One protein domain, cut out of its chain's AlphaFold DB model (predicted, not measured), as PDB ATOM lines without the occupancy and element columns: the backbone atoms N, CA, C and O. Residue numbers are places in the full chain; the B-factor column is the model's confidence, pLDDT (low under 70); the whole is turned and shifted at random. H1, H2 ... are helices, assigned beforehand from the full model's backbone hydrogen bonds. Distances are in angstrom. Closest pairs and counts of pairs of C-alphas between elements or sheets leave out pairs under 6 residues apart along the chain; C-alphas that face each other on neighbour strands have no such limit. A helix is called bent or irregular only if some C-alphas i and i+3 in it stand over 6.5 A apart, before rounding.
ATOM      1  N   SER A  39      47.124 -43.228 -89.647       91.25
ATOM      2  CA  SER A  39      46.658 -42.253 -90.636       91.25
ATOM      3  C   SER A  39      46.336 -40.915 -89.977       91.25
ATOM      4  O   SER A  39      46.855 -39.896 -90.425       91.25
ATOM      5  N   GLU A  40      45.598 -40.927 -88.865       94.31
ATOM      6  CA  GLU A  40      45.303 -39.719 -88.085       94.31
ATOM      7  C   GLU A  40      46.585 -39.057 -87.589       94.31
ATOM      8  O   GLU A  40      46.825 -37.883 -87.850       94.31
ATOM      9  N   LYS A  41      47.506 -39.826 -86.992       92.12
ATOM     10  CA  LYS A  41      48.785 -39.269 -86.536       92.12
ATOM     11  C   LYS A  41      49.567 -38.596 -87.669       92.12
ATOM     12  O   LYS A  41      50.185 -37.553 -87.448       92.12
ATOM     13  N   LYS A  42      49.558 -39.175 -88.875       91.44
ATOM     14  CA  LYS A  42      50.216 -38.585 -90.050       91.44
ATOM     15  C   LYS A  42      49.607 -37.228 -90.412       91.44
ATOM     16  O   LYS A  42      50.362 -36.343 -90.805       91.44
ATOM     17  N   LEU A  43      48.285 -37.088 -90.318       92.31
ATOM     18  CA  LEU A  43      47.572 -35.846 -90.614       92.31
ATOM     19  C   LEU A  43      47.812 -34.796 -89.522       92.31
ATOM     20  O   LEU A  43      48.245 -33.691 -89.835       92.31
ATOM     21  N   GLU A  44      47.635 -35.172 -88.257       93.56
ATOM     22  CA  GLU A  44      47.766 -34.281 -87.095       93.56
ATOM     23  C   GLU A  44      49.185 -33.725 -86.922       93.56
ATOM     24  O   GLU A  44      49.385 -32.563 -86.583       93.56
ATOM     25  N   THR A  45      50.204 -34.552 -87.170       92.38
ATOM     26  CA  THR A  45      51.617 -34.181 -86.954       92.38
ATOM     27  C   THR A  45      52.368 -33.877 -88.248       92.38
ATOM     28  O   THR A  45      53.606 -33.899 -88.287       92.38
ATOM     29  N   ALA A  46      51.636 -33.582 -89.325       91.94
ATOM     30  CA  ALA A  46      52.231 -33.179 -90.589       91.94
ATOM     31  C   ALA A  46      53.136 -31.950 -90.382       91.94
ATOM     32  O   ALA A  46      52.747 -30.967 -89.761       91.94
ATOM     33  N   MET A  47      54.365 -32.018 -90.897       90.44
ATOM     34  CA  MET A  47      55.392 -30.964 -90.793       90.44
ATOM     35  C   MET A  47      55.949 -30.673 -89.387       90.44
ATOM     36  O   MET A  47      56.799 -29.802 -89.247       90.44
ATOM     37  N   VAL A  48      55.588 -31.447 -88.358       91.50
ATOM     38  CA  VAL A  48      56.122 -31.280 -86.985       91.50
ATOM     39  C   VAL A  48      57.421 -32.086 -86.763       91.50
ATOM     40  O   VAL A  48      57.929 -32.214 -85.655       91.50
ATOM     41  N   GLY A  49      57.982 -32.688 -87.818       88.38
ATOM     42  CA  GLY A  49      59.235 -33.458 -87.756       88.38
ATOM     43  C   GLY A  49      59.111 -34.864 -87.152       88.38
ATOM     44  O   GLY A  49      60.050 -35.651 -87.227       88.38
ATOM     45  N   GLN A  50      57.944 -35.241 -86.624       90.00
ATOM     46  CA  GLN A  50      57.731 -36.571 -86.037       90.00
ATOM     47  C   GLN A  50      57.625 -37.687 -87.083       90.00
ATOM     48  O   GLN A  50      57.929 -38.848 -86.801       90.00
ATOM     49  N   ARG A  51      57.234 -37.333 -88.313       91.31
ATOM     50  CA  ARG A  51      56.887 -38.295 -89.360       91.31
ATOM     51  C   ARG A  51      58.012 -39.273 -89.700       91.31
ATOM     52  O   ARG A  51      57.703 -40.404 -90.050       91.31
ATOM     53  N   MET A  52      59.281 -38.875 -89.601       90.81
ATOM     54  CA  MET A  52      60.401 -39.768 -89.929       90.81
ATOM     55  C   MET A  52      60.596 -40.877 -88.885       90.81
ATOM     56  O   MET A  52      61.032 -41.979 -89.212       90.81
ATOM     57  N   PHE A  53      60.256 -40.608 -87.623       92.69
ATOM     58  CA  PHE A  53      60.495 -41.534 -86.518       92.69
ATOM     59  C   PHE A  53      59.413 -42.611 -86.403       92.69
ATOM     60  O   PHE A  53      59.703 -43.723 -85.965       92.69
ATOM     61  N   ASP A  54      58.182 -42.325 -86.836       94.12
ATOM     62  CA  ASP A  54      57.076 -43.282 -86.729       94.12
ATOM     63  C   ASP A  54      57.275 -44.554 -87.587       94.12
ATOM     64  O   ASP A  54      57.180 -45.648 -87.027       94.12
ATOM     65  N   PRO A  55      57.617 -44.481 -88.896       93.62
ATOM     66  CA  PRO A  55      57.882 -45.675 -89.702       93.62
ATOM     67  C   PRO A  55      59.072 -46.494 -89.193       93.62
ATOM     68  O   PRO A  55      59.050 -47.720 -89.260       93.62
ATOM     69  N   ARG A  56      60.094 -45.828 -88.636       93.81
ATOM     70  CA  ARG A  56      61.248 -46.498 -88.014       93.81
ATOM     71  C   ARG A  56      60.826 -47.281 -86.775       93.81
ATOM     72  O   ARG A  56      61.180 -48.445 -86.640       93.81
ATOM     73  N   ARG A  57      60.007 -46.676 -85.907       93.50
ATOM     74  CA  ARG A  57      59.456 -47.327 -84.707       93.50
ATOM     75  C   ARG A  57      58.576 -48.530 -85.047       93.50
ATOM     76  O   ARG A  57      58.574 -49.507 -84.308       93.50
ATOM     77  N   TRP A  58      57.792 -48.450 -86.121       92.44
ATOM     78  CA  TRP A  58      56.907 -49.540 -86.546       92.44
ATOM     79  C   TRP A  58      57.595 -50.603 -87.409       92.44
ATOM     80  O   TRP A  58      56.948 -51.593 -87.739       92.44
ATOM     81  N   GLY A  59      58.869 -50.411 -87.767       92.88
ATOM     82  CA  GLY A  59      59.637 -51.367 -88.564       92.88
ATOM     83  C   GLY A  59      59.210 -51.454 -90.030       92.88
ATOM     84  O   GLY A  59      59.480 -52.461 -90.666       92.88
ATOM     85  N   ASN A  60      58.538 -50.428 -90.564       93.88
ATOM     86  CA  ASN A  60      58.063 -50.389 -91.954       93.88
ATOM     87  C   ASN A  60      58.604 -49.180 -92.739       93.88
ATOM     88  O   ASN A  60      57.965 -48.661 -93.660       93.88
ATOM     89  N   ALA A  61      59.757 -48.656 -92.316       94.81
ATOM     90  CA  ALA A  61      60.364 -47.474 -92.914       94.81
ATOM     91  C   ALA A  61      60.767 -47.706 -94.374       94.81
ATOM     92  O   ALA A  61      60.540 -46.836 -95.211       94.81
ATOM     93  N   LYS A  62      61.306 -48.883 -94.695       95.31
ATOM     94  CA  LYS A  62      61.767 -49.235 -96.039       95.31
ATOM     95  C   LYS A  62      60.642 -49.199 -97.065       95.31
ATOM     96  O   LYS A  62      60.788 -48.566 -98.107       95.31
ATOM     97  N   GLU A  63      59.510 -49.819 -96.758       95.25
ATOM     98  CA  GLU A  63      58.352 -49.869 -97.647       95.25
ATOM     99  C   GLU A  63      57.751 -48.473 -97.823       95.25
ATOM    100  O   GLU A  63      57.480 -48.037 -98.940       95.25
ATOM    101  N   VAL A  64      57.583 -47.741 -96.718       94.56
ATOM    102  CA  VAL A  64      56.958 -46.413 -96.725       94.56
ATOM    103  C   VAL A  64      57.815 -45.384 -97.462       94.56
ATOM    104  O   VAL A  64      57.271 -44.586 -98.225       94.56
ATOM    105  N   MET A  65      59.132 -45.375 -97.236       95.06
ATOM    106  CA  MET A  65      60.032 -44.390 -97.841       95.06
ATOM    107  C   MET A  65      60.236 -44.650 -99.331       95.06
ATOM    108  O   MET A  65      60.153 -43.709-100.111       95.06
ATOM    109  N   ASN A  66      60.421 -45.906 -99.745       95.50
ATOM    110  CA  ASN A  66      60.571 -46.223-101.166       95.50
ATOM    111  C   ASN A  66      59.278 -45.933-101.951       95.50
ATOM    112  O   ASN A  66      59.340 -45.295-102.998       95.50
ATOM    113  N   ALA A  67      58.101 -46.264-101.399       95.31
ATOM    114  CA  ALA A  67      56.822 -45.892-102.013       95.31
ATOM    115  C   ALA A  67      56.626 -44.365-102.099       95.31
ATOM    116  O   ALA A  67      56.065 -43.849-103.066       95.31
ATOM    117  N   TYR A  68      57.099 -43.620-101.093       93.19
ATOM    118  CA  TYR A  68      57.108 -42.158-101.125       93.19
ATOM    119  C   TYR A  68      58.027 -41.620-102.231       93.19
ATOM    120  O   TYR A  68      57.624 -40.727-102.975       93.19
ATOM    121  N   PHE A  69      59.221 -42.194-102.389       94.62
ATOM    122  CA  PHE A  69      60.167 -41.776-103.419       94.62
ATOM    123  C   PHE A  69      59.614 -41.970-104.832       94.62
ATOM    124  O   PHE A  69      59.737 -41.077-105.667       94.62
ATOM    125  N   GLU A  70      58.949 -43.096-105.083       93.25
ATOM    126  CA  GLU A  70      58.273 -43.367-106.354       93.25
ATOM    127  C   GLU A  70      57.131 -42.380-106.627       93.25
ATOM    128  O   GLU A  70      56.967 -41.905-107.754       93.25
ATOM    129  N   ASN A  71      56.348 -42.038-105.600       93.56
ATOM    130  CA  ASN A  71      55.263 -41.073-105.737       93.56
ATOM    131  C   ASN A  71      55.780 -39.669-106.088       93.56
ATOM    132  O   ASN A  71      55.247 -39.034-107.000       93.56
ATOM    133  N   ASP A  72      56.821 -39.200-105.402       93.25
ATOM    134  CA  ASP A  72      57.366 -37.851-105.593       93.25
ATOM    135  C   ASP A  72      58.201 -37.732-106.873       93.25
ATOM    136  O   ASP A  72      58.205 -36.682-107.520       93.25
ATOM    137  N   ALA A  73      58.827 -38.823-107.321       93.31
ATOM    138  CA  ALA A  73      59.500 -38.886-108.616       93.31
ATOM    139  C   ALA A  73      58.558 -38.585-109.799       93.31
ATOM    140  O   ALA A  73      59.012 -38.106-110.838       93.31
ATOM    141  N   ARG A  74      57.242 -38.814-109.651       92.62
ATOM    142  CA  ARG A  74      56.242 -38.493-110.688       92.62
ATOM    143  C   ARG A  74      56.021 -36.994-110.875       92.62
ATOM    144  O   ARG A  74      55.600 -36.581-111.952       92.62
ATOM    145  N   THR A  75      56.204 -36.201-109.823       92.88
ATOM    146  CA  THR A  75      55.849 -34.773-109.809       92.88
ATOM    147  C   THR A  75      57.082 -33.877-109.802       92.88
ATOM    148  O   THR A  75      57.049 -32.797-110.387       92.88
ATOM    149  N   ILE A  76      58.186 -34.323-109.194       91.69
ATOM    150  CA  ILE A  76      59.418 -33.549-109.042       91.69
ATOM    151  C   ILE A  76      60.501 -34.125-109.964       91.69
ATOM    152  O   ILE A  76      61.182 -35.094-109.634       91.69
ATOM    153  N   SER A  77      60.712 -33.484-111.115       87.25
ATOM    154  CA  SER A  77      61.628 -33.961-112.167       87.25
ATOM    155  C   SER A  77      63.075 -34.192-111.701       87.25
ATOM    156  O   SER A  77      63.716 -35.152-112.116       87.25
ATOM    157  N   ASN A  78      63.593 -33.342-110.810       92.00
ATOM    158  CA  ASN A  78      64.962 -33.438-110.283       92.00
ATOM    159  C   ASN A  78      65.107 -34.469-109.146       92.00
ATOM    160  O   ASN A  78      66.216 -34.841-108.776       92.00
ATOM    161  N   PHE A  79      63.998 -34.909-108.548       92.00
ATOM    162  CA  PHE A  79      64.034 -35.798-107.389       92.00
ATOM    163  C   PHE A  79      64.412 -37.226-107.789       92.00
ATOM    164  O   PHE A  79      65.299 -37.826-107.183       92.00
ATOM    165  N   ALA A  80      63.807 -37.725-108.870       87.44
ATOM    166  CA  ALA A  80      63.993 -39.093-109.352       87.44
ATOM    167  C   ALA A  80      65.465 -39.458-109.623       87.44
ATOM    168  O   ALA A  80      65.866 -40.596-109.424       87.44
ATOM    169  N   GLN A  81      66.277 -38.490-110.055       88.94
ATOM    170  CA  GLN A  81      67.690 -38.707-110.393       88.94
ATOM    171  C   GLN A  81      68.627 -38.678-109.179       88.94
ATOM    172  O   GLN A  81      69.785 -39.073-109.292       88.94
ATOM    173  N   LYS A  82      68.164 -38.156-108.039       91.88
ATOM    174  CA  LYS A  82      68.994 -37.892-106.853       91.88
ATOM    175  C   LYS A  82      68.657 -38.783-105.669       91.88
ATOM    176  O   LYS A  82      69.425 -38.835-104.710       91.88
ATOM    177  N   VAL A  83      67.492 -39.418-105.697       92.50
ATOM    178  CA  VAL A  83      67.042 -40.268-104.607       92.50
ATOM    179  C   VAL A  83      67.719 -41.633-104.690       92.50
ATOM    180  O   VAL A  83      67.691 -42.294-105.724       92.50
ATOM    181  N   ASN A  84      68.325 -42.050-103.582       92.88
ATOM    182  CA  ASN A  84      68.824 -43.409-103.415       92.88
ATOM    183  C   ASN A  84      67.765 -44.261-102.704       92.88
ATOM    184  O   ASN A  84      67.015 -43.725-101.879       92.88
ATOM    185  N   PRO A  85      67.717 -45.579-102.966       93.25
ATOM    186  CA  PRO A  85      66.826 -46.481-102.251       93.25
ATOM    187  C   PRO A  85      67.005 -46.388-100.734       93.25
ATOM    188  O   PRO A  85      68.118 -46.269-100.214       93.25
ATOM    189  N   TYR A  86      65.896 -46.469-100.005       94.44
ATOM    190  CA  TYR A  86      65.931 -46.603 -98.559       94.44
ATOM    191  C   TYR A  86      66.258 -48.054 -98.189       94.44
ATOM    192  O   TYR A  86      65.529 -48.975 -98.564       94.44
TER     193      TYR A  86
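This is residues 39 to 86 of the 113 residues of the protein "SusD_RagB domain-containing protein" of Flavobacteriaceae bacterium (UniProt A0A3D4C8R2). Picture an open V of two helices, H2 and H3, joined at its corner by Gly 59 and Asn 60, with the short helix H1 beside the free end of H2. Beyond the other end of the V the unnamed tail, residues 74 to 86, folds back along H3, while residues 44 to 49, of which 44 belongs to H1, stick out from the rest. The printed part has 48 residues with three named helices in the order H1, H2, H3 and no named strand; its class is all helix. It is only just loose, close to compact, with a radius of gyration of the C-alphas of 11.9 A, and spans 29 by 20 by 15 A.

Find C-alpha 39 at (46.658, -42.253, -90.636), where H1 begins; it holds residues 39 to 44 and measures 8.8 A from first to last C-alpha. Go on past residues 45 to 49 to C-alpha 50 at (57.731, -36.571, -86.037), and there H2 begins, residues 50 to 58, 13.0 A long. H2 is neither bent nor irregular, but only just: C-alphas 52 and 55 are 6.4 A apart. After Gly 59 and Asn 60 you reach H3, residues 61 to 73, the longest helix, 17.9 A from first to last C-alpha, which ends at C-alpha 73 at (59.500, -38.886, -108.616). Residues 74 to 86 after it hold no named element.

Start at H1 and look across to H2: the two are close but not clearly touching, and their closest C-alphas, those of Lys 42 and Arg 51, are 6.7 A apart. H1 and H2 stand at a shallow tilt of 25 degrees and run opposite ways. Next look at Pro 55 and Ala 61, the closest C-alphas of H2 and H3, 4.4 A apart; these two helices are also close but not clearly touching, with 2 pairs of C-alphas within 8 A. They stand at a steep tilt of 46 degrees and run opposite ways. H1 and H3 are apart. In the backbones of H1 and H3 every O i to N i+4 pair is within hydrogen-bond range; in H2 it is 3 of 5.

The two C-alphas farthest apart are those of Glu 40 and Gln 81, 31.6 A, and from C-alpha 39 to C-alpha 86 it is 21.3 A. Both links between helices, H1 to H2 and H2 to H3, are tight. Residues 44 to 49 stand free, and the C-alphas of residues 74 to 86 lie 10 to 17 A from the mean of the C-alphas. The printed part has no cut. Read the B-factor column for the model's confidence: the mean pLDDT of the printed part is 92.6, and no printed residue is under 70.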